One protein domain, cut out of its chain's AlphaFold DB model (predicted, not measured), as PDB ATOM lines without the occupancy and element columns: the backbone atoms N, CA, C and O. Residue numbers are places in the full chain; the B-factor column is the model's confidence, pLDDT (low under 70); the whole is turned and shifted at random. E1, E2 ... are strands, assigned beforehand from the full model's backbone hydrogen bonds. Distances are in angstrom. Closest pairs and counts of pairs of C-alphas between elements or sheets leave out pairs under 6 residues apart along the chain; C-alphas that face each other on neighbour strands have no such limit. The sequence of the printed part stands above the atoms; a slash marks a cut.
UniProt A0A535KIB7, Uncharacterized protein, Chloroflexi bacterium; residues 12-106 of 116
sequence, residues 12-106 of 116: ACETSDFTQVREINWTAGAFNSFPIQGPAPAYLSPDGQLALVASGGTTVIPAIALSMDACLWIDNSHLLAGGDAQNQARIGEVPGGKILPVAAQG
ATOM      1  N   ALA A  12       9.359  78.324 262.930       88.25
ATOM      2  CA  ALA A  12      10.051  77.040 262.954       88.25
ATOM      3  C   ALA A  12       9.475  76.161 264.071       88.25
ATOM      4  O   ALA A  12       9.215  76.634 265.177       88.25
ATOM      5  N   CYS A  13       9.284  74.877 263.787       87.62
ATOM      6  CA  CYS A  13       8.796  73.897 264.746       87.62
ATOM      7  C   CYS A  13       9.586  72.599 264.609       87.62
ATOM      8  O   CYS A  13       9.741  72.062 263.512       87.62
ATOM      9  N   GLU A  14      10.080  72.086 265.725       91.00
ATOM     10  CA  GLU A  14      10.747  70.794 265.759       91.00
ATOM     11  C   GLU A  14       9.736  69.648 265.706       91.00
ATOM     12  O   GLU A  14       8.644  69.696 266.273       91.00
ATOM     13  N   THR A  15      10.124  68.583 265.018       90.31
ATOM     14  CA  THR A  15       9.425  67.297 265.055       90.31
ATOM     15  C   THR A  15       9.623  66.616 266.408       90.31
ATOM     16  O   THR A  15      10.631  66.815 267.081       90.31
ATOM     17  N   SER A  16       8.657  65.793 266.824       90.75
ATOM     18  CA  SER A  16       8.656  65.157 268.153       90.75
ATOM     19  C   SER A  16       9.796  64.160 268.385       90.75
ATOM     20  O   SER A  16      10.068  63.800 269.525       90.75
ATOM     21  N   ASP A  17      10.417  63.668 267.315       93.19
ATOM     22  CA  ASP A  17      11.599  62.804 267.342       93.19
ATOM     23  C   ASP A  17      12.917  63.594 267.240       93.19
ATOM     24  O   ASP A  17      13.989  62.992 267.262       93.19
ATOM     25  N   PHE A  18      12.848  64.929 267.156       91.75
ATOM     26  CA  PHE A  18      13.987  65.849 267.064       91.75
ATOM     27  C   PHE A  18      14.948  65.537 265.909       91.75
ATOM     28  O   PHE A  18      16.164  65.700 266.028       91.75
ATOM     29  N   THR A  19      14.405  65.068 264.781       94.00
ATOM     30  CA  THR A  19      15.186  64.783 263.565       94.00
ATOM     31  C   THR A  19      15.036  65.870 262.506       94.00
ATOM     32  O   THR A  19      15.876  65.995 261.611       94.00
ATOM     33  N   GLN A  20      13.977  66.675 262.601       93.25
ATOM     34  CA  GLN A  20      13.672  67.747 261.659       93.25
ATOM     35  C   GLN A  20      13.147  69.003 262.349       93.25
ATOM     36  O   GLN A  20      12.321  68.921 263.259       93.25
ATOM     37  N   VAL A  21      13.525  70.157 261.805       92.12
ATOM     38  CA  VAL A  21      12.792  71.418 261.945       92.12
ATOM     39  C   VAL A  21      11.930  71.608 260.707       92.12
ATOM     40  O   VAL A  21      12.402  71.433 259.583       92.12
ATOM     41  N   ARG A  22      10.667  71.972 260.912       90.38
ATOM     42  CA  ARG A  22       9.697  72.302 259.870       90.38
ATOM     43  C   ARG A  22       9.306  73.761 259.971       90.38
ATOM     44  O   ARG A  22       9.013  74.254 261.056       90.38
ATOM     45  N   GLU A  23       9.253  74.426 258.831       88.69
ATOM     46  CA  GLU A  23       8.697  75.773 258.737       88.69
ATOM     47  C   GLU A  23       7.188  75.667 258.529       88.69
ATOM     48  O   GLU A  23       6.728  74.977 257.614       88.69
ATOM     49  N   ILE A  24       6.426  76.325 259.402       87.19
ATOM     50  CA  ILE A  24       4.963  76.329 259.418       87.19
ATOM     51  C   ILE A  24       4.488  77.753 259.148       87.19
ATOM     52  O   ILE A  24       4.888  78.688 259.838       87.19
ATOM     53  N   ASN A  25       3.609  77.924 258.165       82.38
ATOM     54  CA  ASN A  25       3.011  79.219 257.851       82.38
ATOM     55  C   ASN A  25       1.711  79.469 258.648       82.38
ATOM     56  O   ASN A  25       1.180  78.595 259.332       82.38
ATOM     57  N   TRP A  26       1.144  80.669 258.511       78.31
ATOM     58  CA  TRP A  26      -0.089  81.067 259.210       78.31
ATOM     59  C   TRP A  26      -1.352  80.320 258.778       78.31
ATOM     60  O   TRP A  26      -2.370  80.403 259.460       78.31
ATOM     61  N   THR A  27      -1.305  79.581 257.667       83.88
ATOM     62  CA  THR A  27      -2.402  78.713 257.223       83.88
ATOM     63  C   THR A  27      -2.227  77.266 257.688       83.88
ATOM     64  O   THR A  27      -2.930  76.382 257.203       83.88
ATOM     65  N   ALA A  28      -1.317  77.025 258.641       76.38
ATOM     66  CA  ALA A  28      -0.965  75.713 259.190       76.38
ATOM     67  C   ALA A  28      -0.374  74.724 258.163       76.38
ATOM     68  O   ALA A  28      -0.343  73.516 258.398       76.38
ATOM     69  N   GLY A  29       0.126  75.224 257.032       81.69
ATOM     70  CA  GLY A  29       0.894  74.438 256.075       81.69
ATOM     71  C   GLY A  29       2.368  74.370 256.470       81.69
ATOM     72  O   GLY A  29       2.977  75.400 256.759       81.69
ATOM     73  N   ALA A  30       2.950  73.168 256.436       79.88
ATOM     74  CA  ALA A  30       4.400  72.993 256.466       79.88
ATOM     75  C   ALA A  30       4.953  73.059 255.036       79.88
ATOM     76  O   ALA A  30       4.391  72.418 254.145       79.88
ATOM     77  N   PHE A  31       6.026  73.817 254.807       81.56
ATOM     78  CA  PHE A  31       6.513  74.075 253.442       81.56
ATOM     79  C   PHE A  31       8.016  73.847 253.237       81.56
ATOM     80  O   PHE A  31       8.407  73.523 252.120       81.56
ATOM     81  N   ASN A  32       8.833  73.895 254.293       86.38
ATOM     82  CA  ASN A  32      10.245  73.497 254.261       86.38
ATOM     83  C   ASN A  32      10.585  72.592 255.451       86.38
ATOM     84  O   ASN A  32       9.935  72.654 256.499       86.38
ATOM     85  N   SER A  33      11.614  71.755 255.292       89.75
ATOM     86  CA  SER A  33      12.117  70.880 256.352       89.75
ATOM     87  C   SER A  33      13.639  70.794 256.315       89.75
ATOM     88  O   SER A  33      14.223  70.572 255.256       89.75
ATOM     89  N   PHE A  34      14.264  70.891 257.486       89.44
ATOM     90  CA  PHE A  34      15.714  70.852 257.657       89.44
ATOM     91  C   PHE A  34      16.092  69.776 258.672       89.44
ATOM     92  O   PHE A  34      15.433  69.685 259.710       89.44
ATOM     93  N   PRO A  35      17.113  68.948 258.398       91.19
ATOM     94  CA  PRO A  35      17.563  67.944 259.350       91.19
ATOM     95  C   PRO A  35      18.235  68.608 260.558       91.19
ATOM     96  O   PRO A  35      19.030  69.534 260.400       91.19
ATOM     97  N   ILE A  36      17.950  68.092 261.750       90.56
ATOM     98  CA  ILE A  36      18.620  68.447 263.007       90.56
ATOM     99  C   ILE A  36      19.093  67.178 263.720       90.56
ATOM    100  O   ILE A  36      18.625  66.075 263.435       90.56
ATOM    101  N   GLN A  37      20.065  67.324 264.618       87.25
ATOM    102  CA  GLN A  37      20.630  66.223 265.401       87.25
ATOM    103  C   GLN A  37      20.277  66.407 266.877       87.25
ATOM    104  O   GLN A  37      21.114  66.810 267.681       87.25
ATOM    105  N   GLY A  38      19.025  66.103 267.220       87.81
ATOM    106  CA  GLY A  38      18.486  66.311 268.560       87.81
ATOM    107  C   GLY A  38      17.890  67.709 268.755       87.81
ATOM    108  O   GLY A  38      17.891  68.505 267.816       87.81
ATOM    109  N   PRO A  39      17.358  67.992 269.959       84.81
ATOM    110  CA  PRO A  39      16.662  69.242 270.241       84.81
ATOM    111  C   PRO A  39      17.572  70.456 270.031       84.81
ATOM    112  O   PRO A  39      18.663  70.524 270.602       84.81
ATOM    113  N   ALA A  40      17.110  71.421 269.248       86.50
ATOM    114  CA  ALA A  40      17.805  72.648 268.913       86.50
ATOM    115  C   ALA A  40      16.789  73.794 268.773       86.50
ATOM    116  O   ALA A  40      15.932  73.750 267.885       86.50
ATOM    117  N   PRO A  41      16.893  74.867 269.584       88.31
ATOM    118  CA  PRO A  41      16.096  76.061 269.355       88.31
ATOM    119  C   PRO A  41      16.283  76.557 267.920       88.31
ATOM    120  O   PRO A  41      17.407  76.726 267.440       88.31
ATOM    121  N   ALA A  42      15.163  76.772 267.240       90.06
ATOM    122  CA  ALA A  42      15.120  77.135 265.837       90.06
ATOM    123  C   ALA A  42      14.314  78.423 265.660       90.06
ATOM    124  O   ALA A  42      13.188  78.534 266.148       90.06
ATOM    125  N   TYR A  43      14.881  79.398 264.952       88.62
ATOM    126  CA  TYR A  43      14.273  80.714 264.768       88.62
ATOM    127  C   TYR A  43      14.275  81.108 263.294       88.62
ATOM    128  O   TYR A  43      15.314  81.039 262.638       88.62
ATOM    129  N   LEU A  44      13.129  81.574 262.794       89.19
ATOM    130  CA  LEU A  44      13.017  82.141 261.450       89.19
ATOM    131  C   LEU A  44      13.188  83.655 261.480       89.19
ATOM    132  O   LEU A  44      12.580  84.339 262.311       89.19
ATOM    133  N   SER A  45      13.997  84.169 260.558       89.38
ATOM    134  CA  SER A  45      14.031  85.591 260.246       89.38
ATOM    135  C   SER A  45      12.713  86.011 259.580       89.38
ATOM    136  O   SER A  45      11.965  85.164 259.078       89.38
ATOM    137  N   PRO A  46      12.410  87.319 259.516       85.94
ATOM    138  CA  PRO A  46      11.186  87.778 258.873       85.94
ATOM    139  C   PRO A  46      11.040  87.379 257.393       85.94
ATOM    140  O   PRO A  46       9.900  87.265 256.937       85.94
ATOM    141  N   ASP A  47      12.147  87.150 256.674       85.81
ATOM    142  CA  ASP A  47      12.195  86.664 255.285       85.81
ATOM    143  C   ASP A  47      12.417  85.146 255.126       85.81
ATOM    144  O   ASP A  47      12.416  84.657 253.997       85.81
ATOM    145  N   GLY A  48      12.531  84.391 256.224       86.38
ATOM    146  CA  GLY A  48      12.542  82.923 256.203       86.38
ATOM    147  C   GLY A  48      13.919  82.261 256.224       86.38
ATOM    148  O   GLY A  48      14.040  81.091 255.882       86.38
ATOM    149  N   GLN A  49      14.966  82.968 256.639       90.31
ATOM    150  CA  GLN A  49      16.237  82.341 256.992       90.31
ATOM    151  C   GLN A  49      16.127  81.616 258.331       90.31
ATOM    152  O   GLN A  49      15.707  82.184 259.342       90.31
ATOM    153  N   LEU A  50      16.563  80.360 258.346       91.56
ATOM    154  CA  LEU A  50      16.559  79.527 259.538       91.56
ATOM    155  C   LEU A  50      17.873  79.662 260.313       91.56
ATOM    156  O   LEU A  50      18.947  79.375 259.783       91.56
ATOM    157  N   ALA A  51      17.767  80.031 261.587       93.38
ATOM    158  CA  ALA A  51      18.836  79.937 262.572       93.38
ATOM    159  C   ALA A  51      18.601  78.722 263.474       93.38
ATOM    160  O   ALA A  51      17.548  78.612 264.100       93.38
ATOM    161  N   LEU A  52      19.594  77.838 263.552       93.06
ATOM    162  CA  LEU A  52      19.650  76.710 264.477       93.06
ATOM    163  C   LEU A  52      20.648  77.028 265.583       93.06
ATOM    164  O   LEU A  52      21.788  77.406 265.303       93.06
ATOM    165  N   VAL A  53      20.230  76.861 266.831       91.75
ATOM    166  CA  VAL A  53      21.050  77.190 267.996       91.75
ATOM    167  C   VAL A  53      21.502  75.913 268.681       91.75
ATOM    168  O   VAL A  53      20.710  75.013 268.952       91.75
ATOM    169  N   ALA A  54      22.794  75.850 268.964       88.69
ATOM    170  CA  ALA A  54      23.424  74.827 269.774       88.69
ATOM    171  C   ALA A  54      24.205  75.507 270.902       88.69
ATOM    172  O   ALA A  54      24.487  76.702 270.850       88.69
ATOM    173  N   SER A  55      24.579  74.745 271.926       86.75
ATOM    174  CA  SER A  55      25.402  75.283 273.011       86.75
ATOM    175  C   SER A  55      26.703  75.874 272.453       86.75
ATOM    176  O   SER A  55      27.514  75.156 271.866       86.75
ATOM    177  N   GLY A  56      26.927  77.165 272.689       87.06
ATOM    178  CA  GLY A  56      28.116  77.896 272.248       87.06
ATOM    179  C   GLY A  56      28.067  78.436 270.813       87.06
ATOM    180  O   GLY A  56      29.070  79.004 270.366       87.06
ATOM    181  N   GLY A  57      26.960  78.287 270.078       91.88
ATOM    182  CA  GLY A  57      26.865  78.860 268.741       91.88
ATOM    183  C   GLY A  57      25.513  78.772 268.040       91.88
ATOM    184  O   GLY A  57      24.652  77.945 268.323       91.88
ATOM    185  N   THR A  58      25.371  79.619 267.028       94.25
ATOM    186  CA  THR A  58      24.220  79.668 266.129       94.25
ATOM    187  C   THR A  58      24.686  79.430 264.703       94.25
ATOM    188  O   THR A  58      25.648  80.048 264.249       94.25
ATOM    189  N   THR A  59      23.987  78.560 263.983       94.12
ATOM    190  CA  THR A  59      24.186  78.328 262.551       94.12
ATOM    191  C   THR A  59      22.974  78.840 261.785       94.12
ATOM    192  O   THR A  59      21.873  78.323 261.950       94.12
ATOM    193  N   VAL A  60      23.171  79.838 260.929       94.12
ATOM    194  CA  VAL A  60      22.177  80.282 259.952       94.12
ATOM    195  C   VAL A  60      22.390  79.509 258.656       94.12
ATOM    196  O   VAL A  60      23.465  79.547 258.047       94.12
ATOM    197  N   ILE A  61      21.356  78.786 258.240       89.38
ATOM    198  CA  ILE A  61      21.373  77.952 257.041       89.38
ATOM    199  C   ILE A  61      21.422  78.859 255.796       89.38
ATOM    200  O   ILE A  61      20.636  79.803 255.702       89.38
ATOM    201  N   PRO A  62      22.327  78.597 254.828       85.19
ATOM    202  CA  PRO A  62      23.077  77.347 254.669       85.19
ATOM    203  C   PRO A  62      24.448  77.247 255.358       85.19
ATOM    204  O   PRO A  62      24.925  76.125 255.499       85.19
ATOM    205  N   ALA A  63      25.125  78.339 255.735       85.38
ATOM    206  CA  ALA A  63      26.547  78.232 256.111       85.38
ATOM    207  C   ALA A  63      27.124  79.365 256.983       85.38
ATOM    208  O   ALA A  63      28.342  79.535 257.023       85.38
ATOM    209  N   ILE A  64      26.301  80.165 257.662       92.56
ATOM    210  CA  ILE A  64      26.809  81.271 258.490       92.56
ATOM    211  C   ILE A  64      26.846  80.808 259.943       92.56
ATOM    212  O   ILE A  64      25.813  80.475 260.511       92.56
ATOM    213  N   ALA A  65      28.031  80.784 260.547       93.62
ATOM    214  CA  ALA A  65      28.219  80.402 261.943       93.62
ATOM    215  C   ALA A  65      28.545  81.629 262.801       93.62
ATOM    216  O   ALA A  65      29.410  82.432 262.449       93.62
ATOM    217  N   LEU A  66      27.873  81.750 263.943       94.75
ATOM    218  CA  LEU A  66      28.093  82.784 264.949       94.75
ATOM    219  C   LEU A  66      28.415  82.117 266.290       94.75
ATOM    220  O   LEU A  66      27.689  81.230 266.731       94.75
ATOM    221  N   SER A  67      29.466  82.565 266.975       93.25
ATOM    222  CA  SER A  67      29.850  82.078 268.311       93.25
ATOM    223  C   SER A  67      29.022  82.741 269.425       93.25
ATOM    224  O   SER A  67      29.551  83.428 270.305       93.25
ATOM    225  N   MET A  68      27.701  82.610 269.332       92.00
ATOM    226  CA  MET A  68      26.726  83.111 270.301       92.00
ATOM    227  C   MET A  68      25.463  82.252 270.259       92.00
ATOM    228  O   MET A  68      25.070  81.792 269.186       92.00
ATOM    229  N   ASP A  69      24.806  82.101 271.403       91.56
ATOM    230  CA  ASP A  69      23.565  81.337 271.531       91.56
ATOM    231  C   ASP A  69      22.408  82.303 271.291       91.56
ATOM    232  O   ASP A  69      21.970  83.022 272.191       91.56
ATOM    233  N   ALA A  70      21.989  82.416 270.031       91.31
ATOM    234  CA  ALA A  70      20.940  83.344 269.657       91.31
ATOM    235  C   ALA A  70      19.589  82.907 270.235       91.31
ATOM    236  O   ALA A  70      19.344  81.746 270.554       91.31
ATOM    237  N   CYS A  71      18.683  83.863 270.352       88.31
ATOM    238  CA  CYS A  71      17.370  83.643 270.944       88.31
ATOM    239  C   CYS A  71      16.223  84.239 270.129       88.31
ATOM    240  O   CYS A  71      15.065  83.924 270.390       88.31
ATOM    241  N   LEU A  72      16.521  85.136 269.184       87.69
ATOM    242  CA  LEU A  72      15.560  85.697 268.240       87.69
ATOM    243  C   LEU A  72      16.270  86.409 267.089       87.69
ATOM    244  O   LEU A  72      17.430  86.812 267.203       87.69
ATOM    245  N   TRP A  73      15.511  86.644 266.023       89.50
ATOM    246  CA  TRP A  73      15.836  87.604 264.975       89.50
ATOM    247  C   TRP A  73      15.258  88.983 265.310       89.50
ATOM    248  O   TRP A  73      14.082  89.113 265.666       89.50
ATOM    249  N   ILE A  74      16.081  90.022 265.183       86.88
ATOM    250  CA  ILE A  74      15.653  91.423 265.284       86.88
ATOM    251  C   ILE A  74      15.032  91.854 263.945       86.88
ATOM    252  O   ILE A  74      13.925  92.400 263.916       86.88
ATOM    253  N   ASP A  75      15.739  91.552 262.854       87.50
ATOM    254  CA  ASP A  75      15.370  91.764 261.450       87.50
ATOM    255  C   ASP A  75      16.021  90.673 260.568       87.50
ATOM    256  O   ASP A  75      16.496  89.672 261.097       87.50
ATOM    257  N   ASN A  76      16.044  90.832 259.240       89.38
ATOM    258  CA  ASN A  76      16.588  89.831 258.302       89.38
ATOM    259  C   ASN A  76      18.119  89.666 258.354       89.38
ATOM    260  O   ASN A  76      18.673  88.799 257.688       89.38
ATOM    261  N   SER A  77      18.816  90.525 259.093       92.50
ATOM    262  CA  SER A  77      20.279  90.616 259.118       92.50
ATOM    263  C   SER A  77      20.872  90.606 260.524       92.50
ATOM    264  O   SER A  77      22.092  90.563 260.663       92.50
ATOM    265  N   HIS A  78      20.042  90.624 261.568       92.75
ATOM    266  CA  HIS A  78      20.507  90.735 262.946       92.75
ATOM    267  C   HIS A  78      19.839  89.709 263.860       92.75
ATOM    268  O   HIS A  78      18.615  89.672 264.002       92.75
ATOM    269  N   LEU A  79      20.668  88.925 264.543       92.56
ATOM    270  CA  LEU A  79      20.283  88.017 265.619       92.56
ATOM    271  C   LEU A  79      20.617  88.641 266.972       92.56
ATOM    272  O   LEU A  79      21.642  89.303 267.121       92.56
ATOM    273  N   LEU A  80      19.780  88.387 267.972       92.06
ATOM    274  CA  LEU A  80      20.059  88.738 269.363       92.06
ATOM    275  C   LEU A  80      20.504  87.490 270.127       92.06
ATOM    276  O   LEU A  80      19.888  86.433 269.989       92.06
ATOM    277  N   ALA A  81      21.518  87.636 270.977       91.25
ATOM    278  CA  ALA A  81      21.765  86.749 272.110       91.25
ATOM    279  C   ALA A  81      21.782  87.570 273.401       91.25
ATOM    280  O   ALA A  81      22.239  88.715 273.418       91.25
ATOM    281  N   GLY A  82      21.305  86.966 274.479       83.38
ATOM    282  CA  GLY A  82      21.433  87.469 275.842       83.38
ATOM    283  C   GLY A  82      22.532  86.710 276.571       83.38
ATOM    284  O   GLY A  82      23.149  85.807 275.995       83.38
ATOM    285  N   GLY A  83      22.756  87.073 277.832       68.69
ATOM    286  CA  GLY A  83      23.247  86.094 278.799       68.69
ATOM    287  C   GLY A  83      24.595  85.436 278.491       68.69
ATOM    288  O   GLY A  83      24.727  84.232 278.690       68.69
ATOM    289  N   ASP A  84      25.611  86.155 277.990       74.75
ATOM    290  CA  ASP A  84      26.965  85.574 278.014       74.75
ATOM    291  C   ASP A  84      27.467  85.369 279.458       74.75
ATOM    292  O   ASP A  84      26.749  85.615 280.427       74.75
ATOM    293  N   ALA A  85      28.710  84.916 279.646       78.31
ATOM    294  CA  ALA A  85      29.260  84.718 280.993       78.31
ATOM    295  C   ALA A  85      29.237  86.000 281.860       78.31
ATOM    296  O   ALA A  85      29.353  85.922 283.083       78.31
ATOM    297  N   GLN A  86      29.086  87.173 281.238       81.00
ATOM    298  CA  GLN A  86      28.969  88.488 281.857       81.00
ATOM    299  C   GLN A  86      27.526  89.031 281.828       81.00
ATOM    300  O   GLN A  86      27.288  90.170 282.234       81.00
ATOM    301  N   ASN A  87      26.564  88.223 281.377       83.19
ATOM    302  CA  ASN A  87      25.169  88.574 281.130       83.19
ATOM    303  C   ASN A  87      24.994  89.768 280.168       83.19
ATOM    304  O   ASN A  87      24.037  90.538 280.280       83.19
ATOM    305  N   GLN A  88      25.940  89.956 279.241       89.25
ATOM    306  CA  GLN A  88      25.907  91.020 278.242       89.25
ATOM    307  C   GLN A  88      25.139  90.571 276.990       89.25
ATOM    308  O   GLN A  88      25.391  89.511 276.410       89.25
ATOM    309  N   ALA A  89      24.212  91.421 276.540       91.19
ATOM    310  CA  ALA A  89      23.512  91.213 275.277       91.19
ATOM    311  C   ALA A  89      24.438  91.468 274.076       91.19
ATOM    312  O   ALA A  89      25.303  92.349 274.106       91.19
ATOM    313  N   ARG A  90      24.249  90.709 272.995       92.81
ATOM    314  CA  ARG A  90      25.083  90.754 271.785       92.81
ATOM    315  C   ARG A  90      24.216  90.687 270.531       92.81
ATOM    316  O   ARG A  90      23.229  89.955 270.503       92.81
ATOM    317  N   ILE A  91      24.610  91.421 269.494       93.25
ATOM    318  CA  ILE A  91      23.990  91.380 268.164       93.25
ATOM    319  C   ILE A  91      24.924  90.651 267.204       93.25
ATOM    320  O   ILE A  91      26.072  91.057 267.042       93.25
ATOM    321  N   GLY A  92      24.432  89.593 266.569       94.38
ATOM    322  CA  GLY A  92      25.119  88.888 265.492       94.38
ATOM    323  C   GLY A  92      24.646  89.391 264.132       94.38
ATOM    324  O   GLY A  92      23.448  89.374 263.866       94.38
ATOM    325  N   GLU A  93      25.568  89.825 263.278       94.94
ATOM    326  CA  GLU A  93      25.291  90.253 261.905       94.94
ATOM    327  C   GLU A  93      25.314  89.067 260.931       94.94
ATOM    328  O   GLU A  93      26.243  88.257 260.912       94.94
ATOM    329  N   VAL A  94      24.331  89.025 260.038       92.75
ATOM    330  CA  VAL A  94      24.165  88.034 258.974       92.75
ATOM    331  C   VAL A  94      24.072  88.793 257.639       92.75
ATOM    332  O   VAL A  94      23.272  89.719 257.528       92.75
ATOM    333  N   PRO A  95      24.888  88.464 256.615       91.06
ATOM    334  CA  PRO A  95      25.872  87.382 256.561       91.06
ATOM    335  C   PRO A  95      27.264  87.759 257.095       91.06
ATOM    336  O   PRO A  95      28.193  86.967 256.977       91.06
ATOM    337  N   GLY A  96      27.437  88.967 257.643       86.12
ATOM    338  CA  GLY A  96      28.749  89.520 257.998       86.12
ATOM    339  C   GLY A  96      29.521  88.749 259.074       86.12
ATOM    340  O   GLY A  96      30.734  88.929 259.182       86.12
ATOM    341  N   GLY A  97      28.849  87.913 259.871       88.69
ATOM    342  CA  GLY A  97      29.464  87.081 260.907       88.69
ATOM    343  C   GLY A  97      29.985  87.867 262.114       88.69
ATOM    344  O   GLY A  97      30.611  87.292 263.003       88.69
ATOM    345  N   LYS A  98      29.778  89.187 262.149       92.88
ATOM    346  CA  LYS A  98      30.259  90.044 263.232       92.88
ATOM    347  C   LYS A  98      29.367  89.898 264.451       92.88
ATOM    348  O   LYS A  98      28.155  89.780 264.320       92.88
ATOM    349  N   ILE A  99      29.972  89.975 265.629       93.62
ATOM    350  CA  ILE A  99      29.253  89.999 266.900       93.62
ATOM    351  C   ILE A  99      29.569  91.324 267.583       93.62
ATOM    352  O   ILE A  99      30.729  91.632 267.858       93.62
ATOM    353  N   LEU A 100      28.530  92.113 267.826       92.56
ATOM    354  CA  LEU A 100      28.612  93.428 268.440       92.56
ATOM    355  C   LEU A 100      28.087  93.354 269.878       92.56
ATOM    356  O   LEU A 100      26.949  92.923 270.084       92.56
ATOM    357  N   PRO A 101      28.869  93.777 270.884       91.44
ATOM    358  CA  PRO A 101      28.366  93.886 272.244       91.44
ATOM    359  C   PRO A 101      27.345  95.021 272.336       91.44
ATOM    360  O   PRO A 101      27.523  96.093 271.754       91.44
ATOM    361  N   VAL A 102      26.289  94.805 273.112       88.81
ATOM    362  CA  VAL A 102      25.292  95.824 273.437       88.81
ATOM    363  C   VAL A 102      25.561  96.325 274.852       88.81
ATOM    364  O   VAL A 102      25.874  95.555 275.760       88.81
ATOM    365  N   ALA A 103      25.435  97.636 275.065       88.62
ATOM    366  CA  ALA A 103      25.534  98.255 276.388       88.62
ATOM    367  C   ALA A 103      24.252  98.015 277.220       88.62
ATOM    368  O   ALA A 103      23.604  98.955 277.674       88.62
ATOM    369  N   ALA A 104      23.865  96.749 277.370       84.81
ATOM    370  CA  ALA A 104      22.713  96.288 278.130       84.81
ATOM    371  C   ALA A 104      23.023  94.929 278.775       84.81
ATOM    372  O   ALA A 104      23.820  94.150 278.245       84.81
ATOM    373  N   GLN A 105      22.378  94.655 279.907       85.38
ATOM    374  CA  GLN A 105      22.450  93.367 280.591       85.38
ATOM    375  C   GLN A 105      21.086  92.701 280.609       85.38
ATOM    376  O   GLN A 105      20.064  93.375 280.773       85.38
ATOM    377  N   GLY A 106      21.087  91.380 280.490       79.69
ATOM    378  CA  GLY A 106      19.889  90.580 280.633       79.69
ATOM    379  C   GLY A 106      19.842  89.389 279.694       79.69
ATOM    380  O   GLY A 106      20.563  89.285 278.697       79.69
TER     381      GLY A 106
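What this domain is: This is residues 12 to 106 of the 116 residues of an uncharacterized protein of Chloroflexi bacterium (UniProt A0A535KIB7). Three small antiparallel sheets follow one another in a gently curved row, E1 E2 E3 at one end, E4 E5 E6 E7 in the middle and E8 E9 E10 at the other end. The first two sheets are partly face to face, a loose sandwich with crossed strands, and a long link leads on to the third. The printed part has 95 residues, with no named helix and ten named strands, E1 to E10 in chain order; each sheet's strands stand side by side in that same order. The class is all strand, though under half of the residues, 46 of 95, are in named strands. The whole is compact, with a radius of gyration of the C-alphas of 13.5 A, and its outline is elongated, spanning 40 by 25 by 23 A.

How they stand to each other: E1, residues 12 to 14, E2, residues 20 to 24, and E3, residues 30 to 35, form a meander, each strand the antiparallel neighbour of the one before. N 13 and O 22 are 2.8 A apart across E1 and E2, and N 21 and O 34 are 2.9 A apart across E2 and E3, both within hydrogen-bond range. E4, residues 42 to 44, E5, residues 50 to 54, E6, residues 57 to 60, and E7, residues 64 to 66, form a second meander. Within hydrogen-bond range are N 43 and O 51 of E4 and E5, 2.9 A, N 52 and O 59 of E5 and E6, 2.8 A, and N 60 and O 64 of E6 and E7, 2.7 A. These two sheets make a sandwich, two sheets face to face, their best planes 32 degrees apart and their strands at 43 degrees. The closest C-alphas of E1 and E4 are those of Ala 12 and Ala 42, 5.8 A apart. E8, residues 78 to 81, E9, residues 88 to 93, and E10, residues 99 to 105, form the third meander, with N 79 and O 92 2.9 A apart and N 91 and O 100 2.8 A apart, both within hydrogen-bond range. The closest C-alphas of E7 and E9, those of Leu 66 and Gly 92, are 6.8 A apart. E1 and E10 are apart.

Where its parts are: E1 begins at C-alpha 12, (10.051, 77.040, 262.954). E3 is 14.4 A long from first to last C-alpha, E5 13.2 A, E9 16.4 A and E10 15.7 A. E5 begins at C-alpha 50, (16.559, 79.527, 259.538), and E10 ends at C-alpha 105, (22.450, 93.367, 280.591).

The domain as a whole: The two C-alphas farthest apart, those of Thr 27 and Gln 86, are 41.1 A apart. The printed part has no cut, and the link E7 to E8, 11 residues, is long. The mean pLDDT of the printed part is 88.6, and residue 83 is under 70.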